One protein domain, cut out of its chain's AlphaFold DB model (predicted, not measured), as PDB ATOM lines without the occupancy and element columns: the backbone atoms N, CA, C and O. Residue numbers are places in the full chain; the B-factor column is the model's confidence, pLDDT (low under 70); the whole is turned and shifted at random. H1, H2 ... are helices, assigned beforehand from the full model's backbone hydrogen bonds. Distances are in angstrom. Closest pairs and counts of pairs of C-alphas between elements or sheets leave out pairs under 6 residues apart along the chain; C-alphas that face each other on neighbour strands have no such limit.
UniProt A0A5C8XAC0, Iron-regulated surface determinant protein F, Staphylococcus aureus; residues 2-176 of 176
ATOM      1  N   GLY A   2      13.294 120.194 104.149       58.38
ATOM      2  CA  GLY A   2      14.514 119.652 103.494       58.38
ATOM      3  C   GLY A   2      15.357 118.607 104.266       58.38
ATOM      4  O   GLY A   2      16.127 117.860 103.663       58.38
ATOM      5  N   HIS A   3      15.220 118.496 105.595       57.25
ATOM      6  CA  HIS A   3      16.003 117.526 106.387       57.25
ATOM      7  C   HIS A   3      15.521 116.074 106.244       57.25
ATOM      8  O   HIS A   3      16.312 115.141 106.400       57.25
ATOM      9  N   THR A   4      14.237 115.870 105.945       64.25
ATOM     10  CA  THR A   4      13.637 114.543 105.764       64.25
ATOM     11  C   THR A   4      14.066 113.915 104.439       64.25
ATOM     12  O   THR A   4      14.419 112.738 104.429       64.25
ATOM     13  N   ASP A   5      14.159 114.707 103.363       71.81
ATOM     14  CA  ASP A   5      14.635 114.242 102.051       71.81
ATOM     15  C   ASP A   5      16.108 113.829 102.072       71.81
ATOM     16  O   ASP A   5      16.481 112.817 101.479       71.81
ATOM     17  N   THR A   6      16.951 114.539 102.828       80.38
ATOM     18  CA  THR A   6      18.378 114.191 102.953       80.38
ATOM     19  C   THR A   6      18.562 112.852 103.678       80.38
ATOM     20  O   THR A   6      19.329 111.998 103.233       80.38
ATOM     21  N   LYS A   7      17.810 112.619 104.765       82.00
ATOM     22  CA  LYS A   7      17.828 111.343 105.504       82.00
ATOM     23  C   LYS A   7      17.238 110.193 104.685       82.00
ATOM     24  O   LYS A   7      17.794 109.097 104.695       82.00
ATOM     25  N   ALA A   8      16.142 110.437 103.966       84.62
ATOM     26  CA  ALA A   8      15.517 109.446 103.095       84.62
ATOM     27  C   ALA A   8      16.449 109.039 101.946       84.62
ATOM     28  O   ALA A   8      16.640 107.847 101.710       84.62
ATOM     29  N   THR A   9      17.093 110.012 101.298       86.81
ATOM     30  CA  THR A   9      18.084 109.779 100.236       86.81
ATOM     31  C   THR A   9      19.287 109.003 100.765       86.81
ATOM     32  O   THR A   9      19.703 108.021 100.151       86.81
ATOM     33  N   PHE A  10      19.800 109.367 101.943       87.50
ATOM     34  CA  PHE A  10      20.892 108.640 102.590       87.50
ATOM     35  C   PHE A  10      20.512 107.183 102.894       87.50
ATOM     36  O   PHE A  10      21.282 106.271 102.605       87.50
ATOM     37  N   LEU A  11      19.318 106.940 103.441       87.69
ATOM     38  CA  LEU A  11      18.848 105.589 103.763       87.69
ATOM     39  C   LEU A  11      18.597 104.748 102.502       87.69
ATOM     40  O   LEU A  11      18.930 103.562 102.467       87.69
ATOM     41  N   LEU A  12      18.043 105.352 101.451       89.25
ATOM     42  CA  LEU A  12      17.887 104.707 100.150       89.25
ATOM     43  C   LEU A  12      19.247 104.288  99.585       89.25
ATOM     44  O   LEU A  12      19.423 103.122  99.238       89.25
ATOM     45  N   HIS A  13      20.210 105.205  99.548       90.62
ATOM     46  CA  HIS A  13      21.498 104.971  98.906       90.62
ATOM     47  C   HIS A  13      22.436 104.066  99.712       90.62
ATOM     48  O   HIS A  13      23.122 103.243  99.122       90.62
ATOM     49  N   ASN A  14      22.465 104.177 101.041       87.56
ATOM     50  CA  ASN A  14      23.452 103.472 101.871       87.56
ATOM     51  C   ASN A  14      22.923 102.205 102.541       87.56
ATOM     52  O   ASN A  14      23.714 101.431 103.068       87.56
ATOM     53  N   VAL A  15      21.606 101.980 102.538       88.31
ATOM     54  CA  VAL A  15      21.007 100.796 103.175       88.31
ATOM     55  C   VAL A  15      20.204  99.975 102.173       88.31
ATOM     56  O   VAL A  15      20.430  98.774 102.033       88.31
ATOM     57  N   ARG A  16      19.257 100.595 101.457       90.56
ATOM     58  CA  ARG A  16      18.346  99.849 100.568       90.56
ATOM     59  C   ARG A  16      19.020  99.413  99.271       90.56
ATOM     60  O   ARG A  16      18.919  98.242  98.917       90.56
ATOM     61  N   MET A  17      19.712 100.326  98.592       92.06
ATOM     62  CA  MET A  17      20.389 100.054  97.318       92.06
ATOM     63  C   MET A  17      21.428  98.922  97.434       92.06
ATOM     64  O   MET A  17      21.306  97.958  96.675       92.06
ATOM     65  N   PRO A  18      22.359  98.940  98.415       92.25
ATOM     66  CA  PRO A  18      23.269  97.825  98.658       92.25
ATOM     67  C   PRO A  18      22.539  96.493  98.822       92.25
ATOM     68  O   PRO A  18      22.838  95.515  98.140       92.25
ATOM     69  N   ARG A  19      21.516  96.461  99.682       92.06
ATOM     70  CA  ARG A  19      20.759  95.242  99.978       92.06
ATOM     71  C   ARG A  19      20.029  94.688  98.753       92.06
ATOM     72  O   ARG A  19      20.012  93.475  98.562       92.06
ATOM     73  N   MET A  20      19.442  95.555  97.929       93.38
ATOM     74  CA  MET A  20      18.752  95.155  96.698       93.38
ATOM     75  C   MET A  20      19.721  94.561  95.674       93.38
ATOM     76  O   MET A  20      19.447  93.497  95.123       93.38
ATOM     77  N   ILE A  21      20.864  95.216  95.451       93.88
ATOM     78  CA  ILE A  21      21.894  94.746  94.517       93.88
ATOM     79  C   ILE A  21      22.476  93.419  95.004       93.88
ATOM     80  O   ILE A  21      22.513  92.451  94.247       93.88
ATOM     81  N   ALA A  22      22.863  93.336  96.277       92.19
ATOM     82  CA  ALA A  22      23.366  92.100  96.864       92.19
ATOM     83  C   ALA A  22      22.344  90.960  96.735       92.19
ATOM     84  O   ALA A  22      22.698  89.879  96.276       92.19
ATOM     85  N   GLY A  23      21.070  91.212  97.051       92.38
ATOM     86  CA  GLY A  23      19.999  90.224  96.910       92.38
ATOM     87  C   GLY A  23      19.825  89.721  95.474       92.38
ATOM     88  O   GLY A  23      19.692  88.515  95.269       92.38
ATOM     89  N   LEU A  24      19.893  90.613  94.481       94.19
ATOM     90  CA  LEU A  24      19.819  90.256  93.062       94.19
ATOM     91  C   LEU A  24      20.967  89.319  92.655       94.19
ATOM     92  O   LEU A  24      20.730  88.248  92.097       94.19
ATOM     93  N   PHE A  25      22.212  89.709  92.942       93.81
ATOM     94  CA  PHE A  25      23.394  88.966  92.501       93.81
ATOM     95  C   PHE A  25      23.596  87.662  93.274       93.81
ATOM     96  O   PHE A  25      23.885  86.635  92.662       93.81
ATOM     97  N   ILE A  26      23.397  87.671  94.594       91.88
ATOM     98  CA  ILE A  26      23.479  86.461  95.421       91.88
ATOM     99  C   ILE A  26      22.355  85.493  95.036       91.88
ATOM    100  O   ILE A  26      22.616  84.309  94.838       91.88
ATOM    101  N   GLY A  27      21.123  85.981  94.858       91.88
ATOM    102  CA  GLY A  27      19.996  85.161  94.410       91.88
ATOM    103  C   GLY A  27      20.238  84.533  93.034       91.88
ATOM    104  O   GLY A  27      20.032  83.332  92.863       91.88
ATOM    105  N   GLY A  28      20.751  85.313  92.078       93.06
ATOM    106  CA  GLY A  28      21.138  84.815  90.757       93.06
ATOM    107  C   GLY A  28      22.243  83.756  90.818       93.06
ATOM    108  O   GLY A  28      22.120  82.701  90.198       93.06
ATOM    109  N   ALA A  29      23.290  83.985  91.614       91.44
ATOM    110  CA  ALA A  29      24.370  83.019  91.811       91.44
ATOM    111  C   ALA A  29      23.867  81.701  92.426       91.44
ATOM    112  O   ALA A  29      24.259  80.622  91.980       91.44
ATOM    113  N   LEU A  30      22.965  81.772  93.411       90.06
ATOM    114  CA  LEU A  30      22.347  80.591  94.020       90.06
ATOM    115  C   LEU A  30      21.471  79.821  93.026       90.06
ATOM    116  O   LEU A  30      21.533  78.592  92.999       90.06
ATOM    117  N   ALA A  31      20.703  80.520  92.185       90.50
ATOM    118  CA  ALA A  31      19.897  79.894  91.139       90.50
ATOM    119  C   ALA A  31      20.774  79.139  90.127       90.50
ATOM    120  O   ALA A  31      20.514  77.976  89.826       90.50
ATOM    121  N   VAL A  32      21.858  79.768  89.664       91.06
ATOM    122  CA  VAL A  32      22.817  79.150  88.736       91.06
ATOM    123  C   VAL A  32      23.547  77.973  89.379       91.06
ATOM    124  O   VAL A  32      23.681  76.925  88.755       91.06
ATOM    125  N   SER A  33      23.964  78.095  90.642       89.12
ATOM    126  CA  SER A  33      24.561  76.982  91.384       89.12
ATOM    127  C   SER A  33      23.596  75.798  91.509       89.12
ATOM    128  O   SER A  33      24.006  74.653  91.320       89.12
ATOM    129  N   GLY A  34      22.313  76.064  91.781       87.75
ATOM    130  CA  GLY A  34      21.266  75.045  91.823       87.75
ATOM    131  C   GLY A  34      21.100  74.329  90.489       87.75
ATOM    132  O   GLY A  34      21.134  73.102  90.455       87.75
ATOM    133  N   LEU A  35      21.018  75.089  89.397       88.12
ATOM    134  CA  LEU A  35      20.918  74.544  88.044       88.12
ATOM    135  C   LEU A  35      22.125  73.668  87.686       88.12
ATOM    136  O   LEU A  35      21.952  72.538  87.237       88.12
ATOM    137  N   LEU A  36      23.346  74.159  87.929       86.19
ATOM    138  CA  LEU A  36      24.575  73.389  87.713       86.19
ATOM    139  C   LEU A  36      24.543  72.069  88.478       86.19
ATOM    140  O   LEU A  36      24.945  71.031  87.955       86.19
ATOM    141  N   MET A  37      24.037  72.103  89.708       82.31
ATOM    142  CA  MET A  37      23.985  70.914  90.533       82.31
ATOM    143  C   MET A  37      22.978  69.884  90.030       82.31
ATOM    144  O   MET A  37      23.276  68.687  89.975       82.31
ATOM    145  N   GLN A  38      21.795  70.349  89.644       85.81
ATOM    146  CA  GLN A  38      20.760  69.508  89.054       85.81
ATOM    147  C   GLN A  38      21.262  68.846  87.768       85.81
ATOM    148  O   GLN A  38      21.085  67.638  87.612       85.81
ATOM    149  N   ALA A  39      21.982  69.590  86.924       82.94
ATOM    150  CA  ALA A  39      22.566  69.080  85.686       82.94
ATOM    151  C   ALA A  39      23.670  68.038  85.932       82.94
ATOM    152  O   ALA A  39      23.645  66.941  85.373       82.94
ATOM    153  N   MET A  40      24.617  68.320  86.836       76.62
ATOM    154  CA  MET A  40      25.707  67.385  87.159       76.62
ATOM    155  C   MET A  40      25.212  66.081  87.791       76.62
ATOM    156  O   MET A  40      25.783  65.015  87.561       76.62
ATOM    157  N   THR A  41      24.169  66.157  88.617       77.44
ATOM    158  CA  THR A  41      23.606  64.985  89.301       77.44
ATOM    159  C   THR A  41      22.514  64.285  88.501       77.44
ATOM    160  O   THR A  41      22.109  63.187  88.887       77.44
ATOM    161  N   ARG A  42      22.041  64.903  87.409       78.56
ATOM    162  CA  ARG A  42      20.846  64.496  86.657       78.56
ATOM    163  C   ARG A  42      19.641  64.272  87.579       78.56
ATOM    164  O   ARG A  42      18.886  63.316  87.416       78.56
ATOM    165  N   ASN A  43      19.499  65.127  88.593       78.44
ATOM    166  CA  ASN A  43      18.449  65.031  89.600       78.44
ATOM    167  C   ASN A  43      17.846  66.419  89.878       78.44
ATOM    168  O   ASN A  43      18.515  67.249  90.499       78.44
ATOM    169  N   PRO A  44      16.575  66.672  89.507       79.31
ATOM    170  CA  PRO A  44      15.934  67.970  89.727       79.31
ATOM    171  C   PRO A  44      15.752  68.318  91.215       79.31
ATOM    172  O   PRO A  44      15.534  69.479  91.551       79.31
ATOM    173  N   LEU A  45      15.873  67.340  92.120       79.44
ATOM    174  CA  LEU A  45      15.819  67.552  93.571       79.44
ATOM    175  C   LEU A  45      17.190  67.855  94.193       79.44
ATOM    176  O   LEU A  45      17.271  68.130  95.391       79.44
ATOM    177  N   ALA A  46      18.280  67.787  93.420       75.69
ATOM    178  CA  ALA A  46      19.600  68.111  93.938       75.69
ATOM    179  C   ALA A  46      19.703  69.604  94.261       75.69
ATOM    180  O   ALA A  46      19.197  70.460  93.535       75.69
ATOM    181  N   SER A  47      20.393  69.918  95.358       77.50
ATOM    182  CA  SER A  47      20.645  71.295  95.768       77.50
ATOM    183  C   SER A  47      22.117  71.504  96.137       77.50
ATOM    184  O   SER A  47      22.767  70.571  96.623       77.50
ATOM    185  N   PRO A  48      22.656  72.728  95.970       69.44
ATOM    186  CA  PRO A  48      24.058  73.028  96.274       69.44
ATOM    187  C   PRO A  48      24.414  72.823  97.747       69.44
ATOM    188  O   PRO A  48      25.558  72.511  98.073       69.44
ATOM    189  N   LYS A  49      23.427  72.949  98.646       67.69
ATOM    190  CA  LYS A  49      23.611  72.758 100.093       67.69
ATOM    191  C   LYS A  49      24.134  71.364 100.449       67.69
ATOM    192  O   LYS A  49      24.781  71.210 101.477       67.69
ATOM    193  N   ILE A  50      23.892  70.369  99.595       65.94
ATOM    194  CA  ILE A  50      24.271  68.972  99.841       65.94
ATOM    195  C   ILE A  50      25.787  68.757  99.670       65.94
ATOM    196  O   ILE A  50      26.316  67.755 100.126       65.94
ATOM    197  N   PHE A  51      26.532  69.705  99.094       73.75
ATOM    198  CA  PHE A  51      27.925  69.496  98.670       73.75
ATOM    199  C   PHE A  51      28.990  69.870  99.699       73.75
ATOM    200  O   PHE A  51      30.148  70.070  99.344       73.75
ATOM    201  N   GLY A  52      28.623  70.010 100.973       79.12
ATOM    202  CA  GLY A  52      29.574  70.321 102.047       79.12
ATOM    203  C   GLY A  52      30.200  71.724 101.981       79.12
ATOM    204  O   GLY A  52      30.878  72.124 102.920       79.12
ATOM    205  N   VAL A  53      29.951  72.494 100.914       88.88
ATOM    206  CA  VAL A  53      30.473  73.857 100.715       88.88
ATOM    207  C   VAL A  53      29.897  74.811 101.761       88.88
ATOM    208  O   VAL A  53      30.643  75.506 102.444       88.88
ATOM    209  N   SER A  54      28.571  74.818 101.937       89.06
ATOM    210  CA  SER A  54      27.918  75.703 102.910       89.06
ATOM    211  C   SER A  54      28.300  75.362 104.350       89.06
ATOM    212  O   SER A  54      28.638  76.258 105.110       89.06
ATOM    213  N   SER A  55      28.302  74.077 104.721       89.62
ATOM    214  CA  SER A  55      28.686  73.653 106.074       89.62
ATOM    215  C   SER A  55      30.174  73.849 106.352       89.62
ATOM    216  O   SER A  55      30.523  74.227 107.463       89.62
ATOM    217  N   GLY A  56      31.045  73.656 105.355       92.00
ATOM    218  CA  GLY A  56      32.474  73.951 105.473       92.00
ATOM    219  C   GLY A  56      32.742  75.440 105.693       92.00
ATOM    220  O   GLY A  56      33.523  75.794 106.573       92.00
ATOM    221  N   ALA A  57      32.052  76.320 104.958       92.00
ATOM    222  CA  ALA A  57      32.145  77.762 105.178       92.00
ATOM    223  C   ALA A  57      31.665  78.159 106.579       92.00
ATOM    224  O   ALA A  57      32.388  78.849 107.295       92.00
ATOM    225  N   SER A  58      30.484  77.684 106.991       90.25
ATOM    226  CA  SER A  58      29.930  77.969 108.317       90.25
ATOM    227  C   SER A  58      30.851  77.494 109.437       90.25
ATOM    228  O   SER A  58      31.142  78.267 110.346       90.25
ATOM    229  N   PHE A  59      31.364  76.264 109.351       91.81
ATOM    230  CA  PHE A  59      32.278  75.722 110.352       91.81
ATOM    231  C   PHE A  59      33.544  76.570 110.487       91.81
ATOM    232  O   PHE A  59      33.911  76.927 111.602       91.81
ATOM    233  N   PHE A  60      34.190  76.942 109.378       92.62
ATOM    234  CA  PHE A  60      35.408  77.753 109.429       92.62
ATOM    235  C   PHE A  60      35.161  79.164 109.966       92.62
ATOM    236  O   PHE A  60      35.984  79.666 110.728       92.62
ATOM    237  N   ILE A  61      34.035  79.789 109.611       90.56
ATOM    238  CA  ILE A  61      33.656  81.096 110.161       90.56
ATOM    239  C   ILE A  61      33.482  80.987 111.677       90.56
ATOM    240  O   ILE A  61      34.124  81.726 112.414       90.56
ATOM    241  N   VAL A  62      32.692  80.022 112.154       90.12
ATOM    242  CA  VAL A  62      32.449  79.820 113.591       90.12
ATOM    243  C   VAL A  62      33.737  79.473 114.334       90.12
ATOM    244  O   VAL A  62      34.009  80.031 115.395       90.12
ATOM    245  N   PHE A  63      34.563  78.602 113.757       90.56
ATOM    246  CA  PHE A  63      35.858  78.236 114.314       90.56
ATOM    247  C   PHE A  63      36.754  79.462 114.489       90.56
ATOM    248  O   PHE A  63      37.298  79.672 115.567       90.56
ATOM    249  N   VAL A  64      36.882  80.307 113.467       90.88
ATOM    250  CA  VAL A  64      37.724  81.505 113.540       90.88
ATOM    251  C   VAL A  64      37.150  82.526 114.515       90.88
ATOM    252  O   VAL A  64      37.884  83.002 115.372       90.88
ATOM    253  N   THR A  65      35.855  82.830 114.439       87.56
ATOM    254  CA  THR A  65      35.225  83.839 115.301       87.56
ATOM    255  C   THR A  65      35.317  83.472 116.782       87.56
ATOM    256  O   THR A  65      35.564  84.348 117.605       87.56
ATOM    257  N   ILE A  66      35.164  82.192 117.135       87.62
ATOM    258  CA  ILE A  66      35.122  81.759 118.540       87.62
ATOM    259  C   ILE A  66      36.499  81.333 119.058       87.62
ATOM    260  O   ILE A  66      36.885  81.708 120.164       87.62
ATOM    261  N   ILE A  67      37.244  80.532 118.293       88.69
ATOM    262  CA  ILE A  67      38.505  79.931 118.756       88.69
ATOM    263  C   ILE A  67      39.694  80.864 118.515       88.69
ATOM    264  O   ILE A  67      40.628  80.878 119.316       88.69
ATOM    265  N   ILE A  68      39.677  81.661 117.438       90.00
ATOM    266  CA  ILE A  68      40.784  82.562 117.074       90.00
ATOM    267  C   ILE A  68      40.262  83.984 116.779       90.00
ATOM    268  O   ILE A  68      40.386  84.460 115.646       90.00
ATOM    269  N   PRO A  69      39.741  84.718 117.788       84.69
ATOM    270  CA  PRO A  69      39.114  86.031 117.574       84.69
ATOM    271  C   PRO A  69      40.033  87.056 116.893       84.69
ATOM    272  O   PRO A  69      39.578  87.939 116.175       84.69
ATOM    273  N   ALA A  70      41.356  86.908 117.040       89.38
ATOM    274  CA  ALA A  70      42.350  87.747 116.368       89.38
ATOM    275  C   ALA A  70      42.249  87.732 114.826       89.38
ATOM    276  O   ALA A  70      42.754  88.641 114.169       89.38
ATOM    277  N   LEU A  71      41.618  86.707 114.243       88.56
ATOM    278  CA  LEU A  71      41.430  86.549 112.801       88.56
ATOM    279  C   LEU A  71      39.993  86.835 112.342       88.56
ATOM    280  O   LEU A  71      39.695  86.623 111.168       88.56
ATOM    281  N   GLU A  72      39.114  87.349 113.209       83.56
ATOM    282  CA  GLU A  72      37.708  87.629 112.876       83.56
ATOM    283  C   GLU A  72      37.568  88.530 111.638       83.56
ATOM    284  O   GLU A  72      36.727  88.281 110.776       83.56
ATOM    285  N   TYR A  73      38.459  89.513 111.474       85.62
ATOM    286  CA  TYR A  73      38.497  90.374 110.286       85.62
ATOM    287  C   TYR A  73      38.635  89.588 108.967       85.62
ATOM    288  O   TYR A  73      38.112  89.996 107.930       85.62
ATOM    289  N   TYR A  74      39.305  88.432 108.998       87.56
ATOM    290  CA  TYR A  74      39.511  87.555 107.846       87.56
ATOM    291  C   TYR A  74      38.479  86.422 107.748       87.56
ATOM    292  O   TYR A  74      38.602  85.573 106.861       87.56
ATOM    293  N   ALA A  75      37.454  86.399 108.609       85.81
ATOM    294  CA  ALA A  75      36.475  85.314 108.679       85.81
ATOM    295  C   ALA A  75      35.797  85.035 107.329       85.81
ATOM    296  O   ALA A  75      35.607  83.875 106.980       85.81
ATOM    297  N   LEU A  76      35.512  86.066 106.522       84.25
ATOM    298  CA  LEU A  76      34.944  85.890 105.179       84.25
ATOM    299  C   LEU A  76      35.873  85.082 104.262       84.25
ATOM    300  O   LEU A  76      35.440  84.115 103.636       84.25
ATOM    301  N   TYR A  77      37.157  85.444 104.197       88.94
ATOM    302  CA  TYR A  77      38.141  84.755 103.357       88.94
ATOM    303  C   TYR A  77      38.387  83.323 103.842       88.94
ATOM    304  O   TYR A  77      38.471  82.394 103.039       88.94
ATOM    305  N   LEU A  78      38.447  83.131 105.161       90.81
ATOM    306  CA  LEU A  78      38.596  81.815 105.775       90.81
ATOM    307  C   LEU A  78      37.344  80.951 105.580       90.81
ATOM    308  O   LEU A  78      37.467  79.752 105.358       90.81
ATOM    309  N   GLY A  79      36.155  81.555 105.549       91.38
ATOM    310  CA  GLY A  79      34.910  80.897 105.169       91.38
ATOM    311  C   GLY A  79      34.934  80.399 103.724       91.38
ATOM    312  O   GLY A  79      34.557  79.260 103.468       91.38
ATOM    313  N   VAL A  80      35.449  81.192 102.776       90.81
ATOM    314  CA  VAL A  80      35.640  80.751 101.379       90.81
ATOM    315  C   VAL A  80      36.608  79.566 101.300       90.81
ATOM    316  O   VAL A  80      36.334  78.592 100.597       90.81
ATOM    317  N   ILE A  81      37.705  79.608 102.059       94.06
ATOM    318  CA  ILE A  81      38.654  78.489 102.167       94.06
ATOM    319  C   ILE A  81      37.963  77.252 102.759       94.06
ATOM    320  O   ILE A  81      38.104  76.159 102.216       94.06
ATOM    321  N   GLY A  82      37.161  77.414 103.813       93.31
ATOM    322  CA  GLY A  82      36.370  76.336 104.408       93.31
ATOM    323  C   GLY A  82      35.367  75.723 103.430       93.31
ATOM    324  O   GLY A  82      35.240  74.502 103.353       93.31
ATOM    325  N   ALA A  83      34.710  76.553 102.618       92.25
ATOM    326  CA  ALA A  83      33.831  76.115 101.536       92.25
ATOM    327  C   ALA A  83      34.579  75.267 100.498       92.25
ATOM    328  O   ALA A  83      34.096  74.207 100.091       92.25
ATOM    329  N   PHE A  84      35.771  75.716 100.096       92.44
ATOM    330  CA  PHE A  84      36.628  74.989  99.165       92.44
ATOM    331  C   PHE A  84      37.084  73.646  99.744       92.44
ATOM    332  O   PHE A  84      36.958  72.622  99.075       92.44
ATOM    333  N   ILE A  85      37.538  73.623 101.002       94.31
ATOM    334  CA  ILE A  85      37.929  72.395 101.708       94.31
ATOM    335  C   ILE A  85      36.748  71.426 101.787       94.31
ATOM    336  O   ILE A  85      36.911  70.241 101.494       94.31
ATOM    337  N   GLY A  86      35.552  71.911 102.128       92.44
ATOM    338  CA  GLY A  86      34.351  71.083 102.192       92.44
ATOM    339  C   GLY A  86      34.009  70.452 100.848       92.44
ATOM    340  O   GLY A  86      33.888  69.230 100.762       92.44
ATOM    341  N   GLY A  87      33.945  71.255  99.782       90.25
ATOM    342  CA  GLY A  87      33.684  70.756  98.430       90.25
ATOM    343  C   GLY A  87      34.755  69.778  97.931       90.25
ATOM    344  O   GLY A  87      34.426  68.728  97.377       90.25
ATOM    345  N   LEU A  88      36.034  70.072  98.181       91.12
ATOM    346  CA  LEU A  88      37.154  69.200  97.814       91.12
ATOM    347  C   LEU A  88      37.102  67.861  98.562       91.12
ATOM    348  O   LEU A  88      37.356  66.804  97.980       91.12
ATOM    349  N   THR A  89      36.731  67.883  99.840       91.50
ATOM    350  CA  THR A  89      36.591  66.664 100.645       91.50
ATOM    351  C   THR A  89      35.443  65.802 100.123       91.50
ATOM    352  O   THR A  89      35.609  64.596  99.954       91.50
ATOM    353  N   VAL A  90      34.306  66.410  99.772       90.38
ATOM    354  CA  VAL A  90      33.188  65.689  99.144       90.38
ATOM    355  C   VAL A  90      33.620  65.065  97.820       90.38
ATOM    356  O   VAL A  90      33.391  63.876  97.617       90.38
ATOM    357  N   TYR A  91      34.297  65.828  96.958       86.88
ATOM    358  CA  TYR A  91      34.779  65.355  95.658       86.88
ATOM    359  C   TYR A  91      35.760  64.177  95.768       86.88
ATOM    360  O   TYR A  91      35.665  63.194  95.028       86.88
ATOM    361  N   THR A  92      36.710  64.249  96.702       88.88
ATOM    362  CA  THR A  92      37.682  63.166  96.913       88.88
ATOM    363  C   THR A  92      37.002  61.910  97.461       88.88
ATOM    364  O   THR A  92      37.245  60.811  96.954       88.88
ATOM    365  N   LEU A  93      36.083  62.067  98.418       87.75
ATOM    366  CA  LEU A  93      35.364  60.963  99.055       87.75
ATOM    367  C   LEU A  93      34.320  60.310  98.136       87.75
ATOM    368  O   LEU A  93      34.086  59.104  98.225       87.75
ATOM    369  N   SER A  94      33.740  61.056  97.192       85.25
ATOM    370  CA  SER A  94      32.779  60.530  96.213       85.25
ATOM    371  C   SER A  94      33.405  59.632  95.138       85.25
ATOM    372  O   SER A  94      32.689  59.083  94.295       85.25
ATOM    373  N   GLY A  95      34.723  59.426  95.188       76.38
ATOM    374  CA  GLY A  95      35.433  58.464  94.355       76.38
ATOM    375  C   GLY A  95      36.107  59.091  93.143       76.38
ATOM    376  O   GLY A  95      35.944  58.574  92.036       76.38
ATOM    377  N   ALA A  96      36.910  60.141  93.365       68.12
ATOM    378  CA  ALA A  96      37.695  60.844  92.341       68.12
ATOM    379  C   ALA A  96      38.505  59.917  91.404       68.12
ATOM    380  O   ALA A  96      38.818  60.301  90.283       68.12
ATOM    381  N   THR A  97      38.810  58.684  91.829       60.53
ATOM    382  CA  THR A  97      39.623  57.712  91.079       60.53
ATOM    383  C   THR A  97      38.886  56.452  90.601       60.53
ATOM    384  O   THR A  97      39.442  55.714  89.794       60.53
ATOM    385  N   LYS A  98      37.656  56.160  91.063       64.25
ATOM    386  CA  LYS A  98      36.965  54.864  90.814       64.25
ATOM    387  C   LYS A  98      35.532  54.995  90.279       64.25
ATOM    388  O   LYS A  98      34.689  54.132  90.528       64.25
ATOM    389  N   GLY A  99      35.251  56.076  89.559       69.38
ATOM    390  CA  GLY A  99      33.930  56.354  88.999       69.38
ATOM    391  C   GLY A  99      33.011  57.014  90.025       69.38
ATOM    392  O   GLY A  99      32.503  56.374  90.959       69.38
ATOM    393  N   MET A 100      32.812  58.314  89.827       75.50
ATOM    394  CA  MET A 100      31.929  59.145  90.629       75.50
ATOM    395  C   MET A 100      30.479  58.887  90.220       75.50
ATOM    396  O   MET A 100      30.138  58.982  89.044       75.50
ATOM    397  N   THR A 101      29.630  58.539  91.186       81.38
ATOM    398  CA  THR A 101      28.190  58.360  90.957       81.38
ATOM    399  C   THR A 101      27.405  59.406  91.748       81.38
ATOM    400  O   THR A 101      27.851  59.788  92.834       81.38
ATOM    401  N   PRO A 102      26.220  59.837  91.272       77.62
ATOM    402  CA  PRO A 102      25.386  60.800  91.998       77.62
ATOM    403  C   PRO A 102      25.064  60.358  93.433       77.62
ATOM    404  O   PRO A 102      25.038  61.176  94.346       77.62
ATOM    405  N   ILE A 103      24.897  59.049  93.652       81.81
ATOM    406  CA  ILE A 103      24.629  58.475  94.979       81.81
ATOM    407  C   ILE A 103      25.842  58.634  95.908       81.81
ATOM    408  O   ILE A 103      25.682  59.086  97.038       81.81
ATOM    409  N   LYS A 104      27.061  58.308  95.449       85.06
ATOM    410  CA  LYS A 104      28.286  58.470  96.260       85.06
ATOM    411  C   LYS A 104      28.533  59.934  96.611       85.06
ATOM    412  O   LYS A 104      28.905  60.241  97.735       85.06
ATOM    413  N   LEU A 105      28.310  60.814  95.644       83.50
ATOM    414  CA  LEU A 105      28.432  62.260  95.772       83.50
ATOM    415  C   LEU A 105      27.456  62.817  96.823       83.50
ATOM    416  O   LEU A 105      27.871  63.548  97.717       83.50
ATOM    417  N   ALA A 106      26.190  62.396  96.776       83.12
ATOM    418  CA  ALA A 106      25.180  62.786  97.755       83.12
ATOM    419  C   ALA A 106      25.484  62.247  99.166       83.12
ATOM    420  O   ALA A 106      25.385  62.992 100.138       83.12
ATOM    421  N   LEU A 107      25.890  60.976  99.291       86.75
ATOM    422  CA  LEU A 107      26.240  60.370 100.582       86.75
ATOM    423  C   LEU A 107      27.485  61.016 101.206       86.75
ATOM    424  O   LEU A 107      27.468  61.343 102.391       86.75
ATOM    425  N   ALA A 108      28.536  61.245 100.413       89.81
ATOM    426  CA  ALA A 108      29.735  61.956 100.855       89.81
ATOM    427  C   ALA A 108      29.393  63.387 101.290       89.81
ATOM    428  O   ALA A 108      29.806  63.825 102.360       89.81
ATOM    429  N   GLY A 109      28.578  64.082 100.495       89.06
ATOM    430  CA  GLY A 109      28.063  65.411 100.799       89.06
ATOM    431  C   GLY A 109      27.346  65.487 102.146       89.06
ATOM    432  O   GLY A 109      27.703  66.306 102.991       89.06
ATOM    433  N   MET A 110      26.392  64.583 102.388       89.31
ATOM    434  CA  MET A 110      25.675  64.501 103.665       89.31
ATOM    435  C   MET A 110      26.597  64.163 104.839       89.31
ATOM    436  O   MET A 110      26.465  64.771 105.899       89.31
ATOM    437  N   ALA A 111      27.543  63.237 104.668       91.75
ATOM    438  CA  ALA A 111      28.489  62.882 105.725       91.75
ATOM    439  C   ALA A 111      29.359  64.082 106.134       91.75
ATOM    440  O   ALA A 111      29.480  64.379 107.321       91.75
ATOM    441  N   ILE A 112      29.905  64.814 105.158       92.69
ATOM    442  CA  ILE A 112      30.700  66.027 105.402       92.69
ATOM    443  C   ILE A 112      29.846  67.152 105.985       92.69
ATOM    444  O   ILE A 112      30.301  67.872 106.873       92.69
ATOM    445  N   HIS A 113      28.599  67.292 105.531       91.50
ATOM    446  CA  HIS A 113      27.658  68.240 106.113       91.50
ATOM    447  C   HIS A 113      27.440  67.970 107.601       91.50
ATOM    448  O   HIS A 113      27.667  68.859 108.415       91.50
ATOM    449  N   LEU A 114      27.068  66.741 107.964       92.44
ATOM    450  CA  LEU A 114      26.827  66.350 109.353       92.44
ATOM    451  C   LEU A 114      28.080  66.490 110.220       92.44
ATOM    452  O   LEU A 114      27.983  66.930 111.361       92.44
ATOM    453  N   PHE A 115      29.251  66.153 109.677       93.81
ATOM    454  CA  PHE A 115      30.524  66.305 110.373       93.81
ATOM    455  C   PHE A 115      30.825  67.771 110.710       93.81
ATOM    456  O   PHE A 115      31.068  68.099 111.865       93.81
ATOM    457  N   PHE A 116      30.755  68.679 109.734       93.19
ATOM    458  CA  PHE A 116      31.006  70.097 110.004       93.19
ATOM    459  C   PHE A 116      29.915  70.742 110.857       93.19
ATOM    460  O   PHE A 116      30.229  71.582 111.702       93.19
ATOM    461  N   SER A 117      28.653  70.343 110.688       91.38
ATOM    462  CA  SER A 117      27.556  70.822 111.531       91.38
ATOM    463  C   SER A 117      27.750  70.401 112.991       91.38
ATOM    464  O   SER A 117      27.654  71.253 113.868       91.38
ATOM    465  N   SER A 118      28.127  69.145 113.265       93.75
ATOM    466  CA  SER A 118      28.363  68.681 114.641       93.75
ATOM    467  C   SER A 118      29.567  69.360 115.291       93.75
ATOM    468  O   SER A 118      29.518  69.697 116.472       93.75
ATOM    469  N   MET A 119      30.630  69.638 114.529       93.12
ATOM    470  CA  MET A 119      31.753  70.433 115.028       93.12
ATOM    471  C   MET A 119      31.339  71.876 115.330       93.12
ATOM    472  O   MET A 119      31.739  72.424 116.354       93.12
ATOM    473  N   THR A 120      30.530  72.485 114.461       91.00
ATOM    474  CA  THR A 120      30.011  73.849 114.648       91.00
ATOM    475  C   THR A 120      29.165  73.935 115.918       91.00
ATOM    476  O   THR A 120      29.421  74.785 116.766       91.00
ATOM    477  N   GLU A 121      28.209  73.020 116.086       89.12
ATOM    478  CA  GLU A 121      27.379  72.926 117.292       89.12
ATOM    479  C   GLU A 121      28.220  72.648 118.541       89.12
ATOM    480  O   GLU A 121      28.022  73.293 119.565       89.12
ATOM    481  N   GLY A 122      29.212  71.758 118.452       91.00
ATOM    482  CA  GLY A 122      30.132  71.476 119.552       91.00
ATOM    483  C   GLY A 122      30.890  72.718 120.027       91.00
ATOM    484  O   GLY A 122      30.969  72.959 121.228       91.00
ATOM    485  N   ILE A 123      31.398  73.544 119.107       89.69
ATOM    486  CA  ILE A 123      32.076  74.804 119.456       89.69
ATOM    487  C   ILE A 123      31.105  75.775 120.135       89.69
ATOM    488  O   ILE A 123      31.467  76.400 121.130       89.69
ATOM    489  N   ILE A 124      29.883  75.893 119.612       86.88
ATOM    490  CA  ILE A 124      28.855  76.784 120.160       86.88
ATOM    491  C   ILE A 124      28.482  76.375 121.590       86.88
ATOM    492  O   ILE A 124      28.443  77.223 122.478       86.88
ATOM    493  N   ILE A 125      28.257  75.080 121.834       87.19
ATOM    494  CA  ILE A 125      27.900  74.552 123.161       87.19
ATOM    495  C   ILE A 125      29.017  74.811 124.176       87.19
ATOM    496  O   ILE A 125      28.747  75.144 125.326       87.19
ATOM    497  N   LEU A 126      30.278  74.694 123.761       86.25
ATOM    498  CA  LEU A 126      31.428  74.956 124.629       86.25
ATOM    499  C   LEU A 126      31.651  76.455 124.906       86.25
ATOM    500  O   LEU A 126      32.485  76.795 125.745       86.25
ATOM    501  N   ASN A 127      30.946  77.354 124.210       79.88
ATOM    502  CA  ASN A 127      31.171  78.797 124.264       79.88
ATOM    503  C   ASN A 127      29.844  79.586 124.323       79.88
ATOM    504  O   ASN A 127      29.484  80.320 123.399       79.88
ATOM    505  N   GLU A 128      29.124  79.450 125.443       66.62
ATOM    506  CA  GLU A 128      27.761  79.978 125.653       66.62
ATOM    507  C   GLU A 128      27.601  81.495 125.403       66.62
ATOM    508  O   GLU A 128      26.528  81.940 124.996       66.62
ATOM    509  N   ASN A 129      28.663  82.293 125.574       63.34
ATOM    510  CA  ASN A 129      28.629  83.756 125.423       63.34
ATOM    511  C   ASN A 129      28.615  84.249 123.962       63.34
ATOM    512  O   ASN A 129      28.337  85.422 123.720       63.34
ATOM    513  N   SER A 130      28.899  83.381 122.986       61.19
ATOM    514  CA  SER A 130      29.005  83.748 121.561       61.19
ATOM    515  C   SER A 130      27.731  83.448 120.751       61.19
ATOM    516  O   SER A 130      27.702  83.617 119.531       61.19
ATOM    517  N   ASN A 131      26.660  82.999 121.416       61.34
ATOM    518  CA  ASN A 131      25.485  82.402 120.774       61.34
ATOM    519  C   ASN A 131      24.718  83.354 119.837       61.34
ATOM    520  O   ASN A 131      24.310  82.953 118.748       61.34
ATOM    521  N   GLU A 132      24.535  84.621 120.219       65.81
ATOM    522  CA  GLU A 132      23.700  85.546 119.437       65.81
ATOM    523  C   GLU A 132      24.338  85.932 118.095       65.81
ATOM    524  O   GLU A 132      23.675  85.895 117.055       65.81
ATOM    525  N   GLN A 133      25.635  86.252 118.080       65.44
ATOM    526  CA  GLN A 133      26.348  86.645 116.855       65.44
ATOM    527  C   GLN A 133      26.466  85.491 115.853       65.44
ATOM    528  O   GLN A 133      26.337  85.690 114.643       65.44
ATOM    529  N   VAL A 134      26.669  84.275 116.357       69.31
ATOM    530  CA  VAL A 134      26.805  83.071 115.532       69.31
ATOM    531  C   VAL A 134      25.469  82.689 114.905       69.31
ATOM    532  O   VAL A 134      25.421  82.372 113.717       69.31
ATOM    533  N   MET A 135      24.368  82.794 115.653       72.25
ATOM    534  CA  MET A 135      23.019  82.547 115.132       72.25
ATOM    535  C   MET A 135      22.681  83.478 113.961       72.25
ATOM    536  O   MET A 135      22.153  83.019 112.946       72.25
ATOM    537  N   PHE A 136      23.057  84.759 114.040       70.94
ATOM    538  CA  PHE A 136      22.897  85.691 112.918       70.94
ATOM    539  C   PHE A 136      23.687  85.269 111.670       70.94
ATOM    540  O   PHE A 136      23.180  85.395 110.553       70.94
ATOM    541  N   TRP A 137      24.899  84.736 111.841       74.44
ATOM    542  CA  TRP A 137      25.711  84.227 110.734       74.44
ATOM    543  C   TRP A 137      25.156  82.935 110.125       74.44
ATOM    544  O   TRP A 137      25.146  82.795 108.903       74.44
ATOM    545  N   LEU A 138      24.662  82.011 110.951       73.19
ATOM    546  CA  LEU A 138      24.132  80.723 110.494       73.19
ATOM    547  C   LEU A 138      22.806  80.858 109.737       73.19
ATOM    548  O   LEU A 138      22.585  80.142 108.760       73.19
ATOM    549  N   VAL A 139      21.936  81.782 110.154       78.44
ATOM    550  CA  VAL A 139      20.684  82.084 109.435       78.44
ATOM    551  C   VAL A 139      20.976  82.796 108.110       78.44
ATOM    552  O   VAL A 139      20.278  82.577 107.118       78.44
ATOM    553  N   GLY A 140      22.039  83.604 108.081       79.69
ATOM    554  CA  GLY A 140      22.392  84.460 106.958       79.69
ATOM    555  C   GLY A 140      21.508  85.707 106.902       79.69
ATOM    556  O   GLY A 140      20.294  85.658 107.090       79.69
ATOM    557  N   SER A 141      22.116  86.861 106.629       83.19
ATOM    558  CA  SER A 141      21.392  88.128 106.547       83.19
ATOM    559  C   SER A 141      22.038  89.091 105.559       83.19
ATOM    560  O   SER A 141      23.255  89.217 105.496       83.19
ATOM    561  N   LEU A 142      21.202  89.836 104.832       83.94
ATOM    562  CA  LEU A 142      21.617  90.992 104.024       83.94
ATOM    563  C   LEU A 142      21.442  92.315 104.792       83.94
ATOM    564  O   LEU A 142      21.502  93.402 104.210       83.94
ATOM    565  N   SER A 143      21.140  92.252 106.094       80.94
ATOM    566  CA  SER A 143      20.830  93.432 106.902       80.94
ATOM    567  C   SER A 143      22.005  94.398 106.997       80.94
ATOM    568  O   SER A 143      21.782  95.608 106.959       80.94
ATOM    569  N   SER A 144      23.218  93.854 107.070       79.06
ATOM    570  CA  SER A 144      24.452  94.587 107.359       79.06
ATOM    571  C   SER A 144      25.294  94.898 106.118       79.06
ATOM    572  O   SER A 144      26.392  95.418 106.268       79.06
ATOM    573  N   MET A 145      24.773  94.615 104.916       85.56
ATOM    574  CA  MET A 145      25.524  94.725 103.663       85.56
ATOM    575  C   MET A 145      25.893  96.176 103.329       85.56
ATOM    576  O   MET A 145      25.009  97.032 103.215       85.56
ATOM    577  N   LYS A 146      27.183  96.438 103.103       89.31
ATOM    578  CA  LYS A 146      27.716  97.758 102.710       89.31
ATOM    579  C   LYS A 146      28.193  97.782 101.257       89.31
ATOM    580  O   LYS A 146      28.441  96.743 100.651       89.31
ATOM    581  N   TRP A 147      28.367  98.984 100.704       90.62
ATOM    582  CA  TRP A 147      28.916  99.163  99.353       90.62
ATOM    583  C   TRP A 147      30.299  98.525  99.187       90.62
ATOM    584  O   TRP A 147      30.528  97.861  98.181       90.62
ATOM    585  N   ASP A 148      31.174  98.647 100.186       89.94
ATOM    586  CA  ASP A 148      32.528  98.078 100.137       89.94
ATOM    587  C   ASP A 148      32.507  96.544 100.010       89.94
ATOM    588  O   ASP A 148      33.240  95.960  99.211       89.94
ATOM    589  N   GLU A 149      31.606  95.879 100.740       87.12
ATOM    590  CA  GLU A 149      31.425  94.422 100.682       87.12
ATOM    591  C   GLU A 149      30.873  93.984  99.320       87.12
ATOM    592  O   GLU A 149      31.328  92.994  98.747       87.12
ATOM    593  N   ILE A 150      29.932  94.751  98.759       90.62
ATOM    594  CA  ILE A 150      29.381  94.486  97.424       90.62
ATOM    595  C   ILE A 150      30.465  94.623  96.368       90.62
ATOM    596  O   ILE A 150      30.636  93.713  95.566       90.62
ATOM    597  N   LEU A 151      31.215  95.725  96.371       90.50
ATOM    598  CA  LEU A 151      32.288  95.954  95.403       90.50
ATOM    599  C   LEU A 151      33.387  94.892  95.506       90.50
ATOM    600  O   LEU A 151      33.999  94.553  94.496       90.50
ATOM    601  N   THR A 152      33.585  94.319  96.695       89.38
ATOM    602  CA  THR A 152      34.524  93.213  96.910       89.38
ATOM    603  C   THR A 152      34.010  91.897  96.325       89.38
ATOM    604  O   THR A 152      34.776  91.181  95.688       89.38
ATOM    605  N   ILE A 153      32.730  91.556  96.514       88.88
ATOM    606  CA  ILE A 153      32.163  90.244  96.141       88.88
ATOM    607  C   ILE A 153      31.677  90.206  94.682       88.88
ATOM    608  O   ILE A 153      31.750  89.171  94.018       88.88
ATOM    609  N   LEU A 154      31.186  91.330  94.161       91.50
ATOM    610  CA  LEU A 154      30.539  91.417  92.854       91.50
ATOM    611  C   LEU A 154      31.427  90.952  91.681       91.50
ATOM    612  O   LEU A 154      30.917  90.199  90.846       91.50
ATOM    613  N   PRO A 155      32.732  91.296  91.606       92.94
ATOM    614  CA  PRO A 155      33.608  90.809  90.539       92.94
ATOM    615  C   PRO A 155      33.711  89.281  90.508       92.94
ATOM    616  O   PRO A 155      33.721  88.688  89.430       92.94
ATOM    617  N   TRP A 156      33.722  88.634  91.677       91.38
ATOM    618  CA  TRP A 156      33.775  87.176  91.787       91.38
ATOM    619  C   TRP A 156      32.476  86.525  91.319       91.38
ATOM    620  O   TRP A 156      32.525  85.553  90.567       91.38
ATOM    621  N   ILE A 157      31.319  87.077  91.705       92.56
ATOM    622  CA  ILE A 157      30.013  86.580  91.243       92.56
ATOM    623  C   ILE A 157      29.900  86.728  89.725       92.56
ATOM    624  O   ILE A 157      29.556  85.767  89.041       92.56
ATOM    625  N   ILE A 158      30.211  87.908  89.184       94.19
ATOM    626  CA  ILE A 158      30.142  88.161  87.740       94.19
ATOM    627  C   ILE A 158      31.105  87.237  86.991       94.19
ATOM    628  O   ILE A 158      30.702  86.605  86.016       94.19
ATOM    629  N   GLY A 159      32.345  87.099  87.466       94.19
ATOM    630  CA  GLY A 159      33.322  86.177  86.889       94.19
ATOM    631  C   GLY A 159      32.816  84.733  86.874       94.19
ATOM    632  O   GLY A 159      32.854  84.080  85.831       94.19
ATOM    633  N   ALA A 160      32.263  84.252  87.990       90.50
ATOM    634  CA  ALA A 160      31.694  82.908  88.087       90.50
ATOM    635  C   ALA A 160      30.489  82.706  87.153       90.50
ATOM    636  O   ALA A 160      30.379  81.661  86.510       90.50
ATOM    637  N   LEU A 161      29.606  83.702  87.027       91.75
ATOM    638  CA  LEU A 161      28.466  83.658  86.105       91.75
ATOM    639  C   LEU A 161      28.922  83.607  84.644       91.75
ATOM    640  O   LEU A 161      28.422  82.784  83.882       91.75
ATOM    641  N   ILE A 162      29.904  84.428  84.263       92.88
ATOM    642  CA  ILE A 162      30.481  84.428  82.911       92.88
ATOM    643  C   ILE A 162      31.079  83.056  82.590       92.88
ATOM    644  O   ILE A 162      30.742  82.462  81.566       92.88
ATOM    645  N   VAL A 163      31.917  82.520  83.483       91.06
ATOM    646  CA  VAL A 163      32.505  81.179  83.333       91.06
ATOM    647  C   VAL A 163      31.408  80.122  83.194       91.06
ATOM    648  O   VAL A 163      31.482  79.265  82.314       91.06
ATOM    649  N   THR A 164      30.351  80.215  84.000       88.88
ATOM    650  CA  THR A 164      29.229  79.273  83.945       88.88
ATOM    651  C   THR A 164      28.498  79.319  82.604       88.88
ATOM    652  O   THR A 164      28.183  78.266  82.058       88.88
ATOM    653  N   ILE A 165      28.267  80.502  82.030       88.62
ATOM    654  CA  ILE A 165      27.622  80.643  80.713       88.62
ATOM    655  C   ILE A 165      28.443  79.941  79.621       88.62
ATOM    656  O   ILE A 165      27.875  79.254  78.771       88.62
ATOM    657  N   PHE A 166      29.774  80.049  79.662       87.56
ATOM    658  CA  PHE A 166      30.645  79.372  78.695       87.56
ATOM    659  C   PHE A 166      30.628  77.843  78.839       87.56
ATOM    660  O   PHE A 166      30.650  77.133  77.832       87.56
ATOM    661  N   ILE A 167      30.556  77.329  80.071       85.69
ATOM    662  CA  ILE A 167      30.527  75.882  80.344       85.69
ATOM    663  C   ILE A 167      29.115  75.304  80.148       85.69
ATOM    664  O   ILE A 167      28.972  74.132  79.804       85.69
ATOM    665  N   GLY A 168      28.062  76.117  80.280       79.44
ATOM    666  CA  GLY A 168      26.665  75.688  80.165       79.44
ATOM    667  C   GLY A 168      26.368  74.934  78.868       79.44
ATOM    668  O   GLY A 168      25.706  73.901  78.895       79.44
ATOM    669  N   ARG A 169      26.961  75.360  77.743       74.62
ATOM    670  CA  ARG A 169      26.803  74.663  76.454       74.62
ATOM    671  C   ARG A 169      27.362  73.237  76.472       74.62
ATOM    672  O   ARG A 169      26.850  72.379  75.767       74.62
ATOM    673  N   GLN A 170      28.409  72.981  77.254       75.12
ATOM    674  CA  GLN A 170      29.006  71.652  77.406       75.12
ATOM    675  C   GLN A 170      28.160  70.769  78.332       75.12
ATOM    676  O   GLN A 170      27.990  69.588  78.044       75.12
ATOM    677  N   LEU A 171      27.576  71.347  79.389       69.31
ATOM    678  CA  LEU A 171      26.647  70.650  80.290       69.31
ATOM    679  C   LEU A 171      25.396  70.158  79.561       69.31
ATOM    680  O   LEU A 171      25.036  68.998  79.715       69.31
ATOM    681  N   THR A 172      24.782  70.986  78.708       71.69
ATOM    682  CA  THR A 172      23.598  70.579  77.929       71.69
ATOM    683  C   THR A 172      23.891  69.400  76.997       71.69
ATOM    684  O   THR A 172      23.035  68.549  76.792       71.69
ATOM    685  N   ILE A 173      25.112  69.305  76.459       71.75
ATOM    686  CA  ILE A 173      25.519  68.169  75.617       71.75
ATOM    687  C   ILE A 173      25.685  66.892  76.452       71.75
ATOM    688  O   ILE A 173      25.446  65.807  75.941       71.75
ATOM    689  N   MET A 174      26.065  67.003  77.730       62.59
ATOM    690  CA  MET A 174      26.135  65.858  78.646       62.59
ATOM    691  C   MET A 174      24.761  65.399  79.151       62.59
ATOM    692  O   MET A 174      24.685  64.332  79.758       62.59
ATOM    693  N   GLU A 175      23.702  66.192  78.976       60.25
ATOM    694  CA  GLU A 175      22.328  65.795  79.314       60.25
ATOM    695  C   GLU A 175      21.613  65.041  78.179       60.25
ATOM    696  O   GLU A 175      20.636  64.348  78.470       60.25
ATOM    697  N   LEU A 176      22.101  65.139  76.930       55.97
ATOM    698  CA  LEU A 176      21.673  64.294  75.800       55.97
ATOM    699  C   LEU A 176      22.255  62.874  75.900       55.97
ATOM    700  O   LEU A 176      21.549  61.943  75.452       55.97
TER     701      LEU A 176
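This is residues 2 to 176 of the 176 residues of the protein "Iron-regulated surface determinant protein F" of Staphylococcus aureus (UniProt A0A5C8XAC0). Two loosely joined lobes make this model: the long helix H1 with H7 at its side, and an up-and-down bundle of H3, H4 and H5, with H6 packed on H3. The short H2 sits where the lobes meet, and residues 2 to 12 of H1 stick out beyond the body. The printed part has 175 residues with seven named helices, H1 to H7 in order, and no named strand; its class is all helix. It is only just loose, close to compact, with a radius of gyration of the C-alphas of 18.9 A, and its outline, only just flat, spans 68 by 45 by 25 A.

Find C-alpha 2 at (14.514, 119.652, 103.494); from there H1 runs through residues 2 to 41, 57.2 A, with a kink of 26 degrees near residue 12. H2 is residues 48 to 51, and H3, residues 53 to 67, is 20.7 A long. H4, residues 69 to 93, covers 31.4 A with a kink of 76 degrees near residue 76. Look for H5 from C-alpha 102 at (25.386, 60.800, 91.998) to residue 125, 34.2 A, then H6 at residues 128 to 139. H7, residues 147 to 175, is 39.5 A long, kinks by 44 degrees near residue 169 and ends at (22.328, 65.795, 79.314).

Begin with the bundle, helices each running against the one before. H3 and H4 form a hairpin, with C-alphas of Val 53 and Ala 83 closest at 4.1 A, at a shallow tilt of 34 degrees, only just short of steep. H4 and H5 form another at 28 degrees, touching through residues 86 to 93 and 105 to 112; C-alphas 90 and 108 are closest at 5.4 A. H6 touches H3, closest at C-alphas 58 and 138, 6.8 A. H2 touches H5, with C-alphas 51 and 109 closest at 4.6 A, and only just touches residues 33 to 37 of H1, with 3 pairs of C-alphas within 8 A; C-alphas 34 and 48 are closest at 5.6 A. H7 touches H1 the same way at a shallow tilt of 26 degrees, with C-alphas 18 and 147 closest at 5.8 A; H7 is apart from H3, H4 and H5. Each O i to N i+4 pair is within hydrogen-bond range in H3 and H5, against 33 of 36 in H1, 17 of 21 in H4, 6 of 8 in H6 and 20 of 25 in H7; H2 is too short for one.

The C-alphas of Gly 2 and Lys 98 are the two farthest apart, 69.7 A. The printed part has no cut, and no link is long. Look for pLDDT under 70 at residues 2 to 4, 48 to 50, 96 to 99, 128 to 134, 171 and 174 to 176.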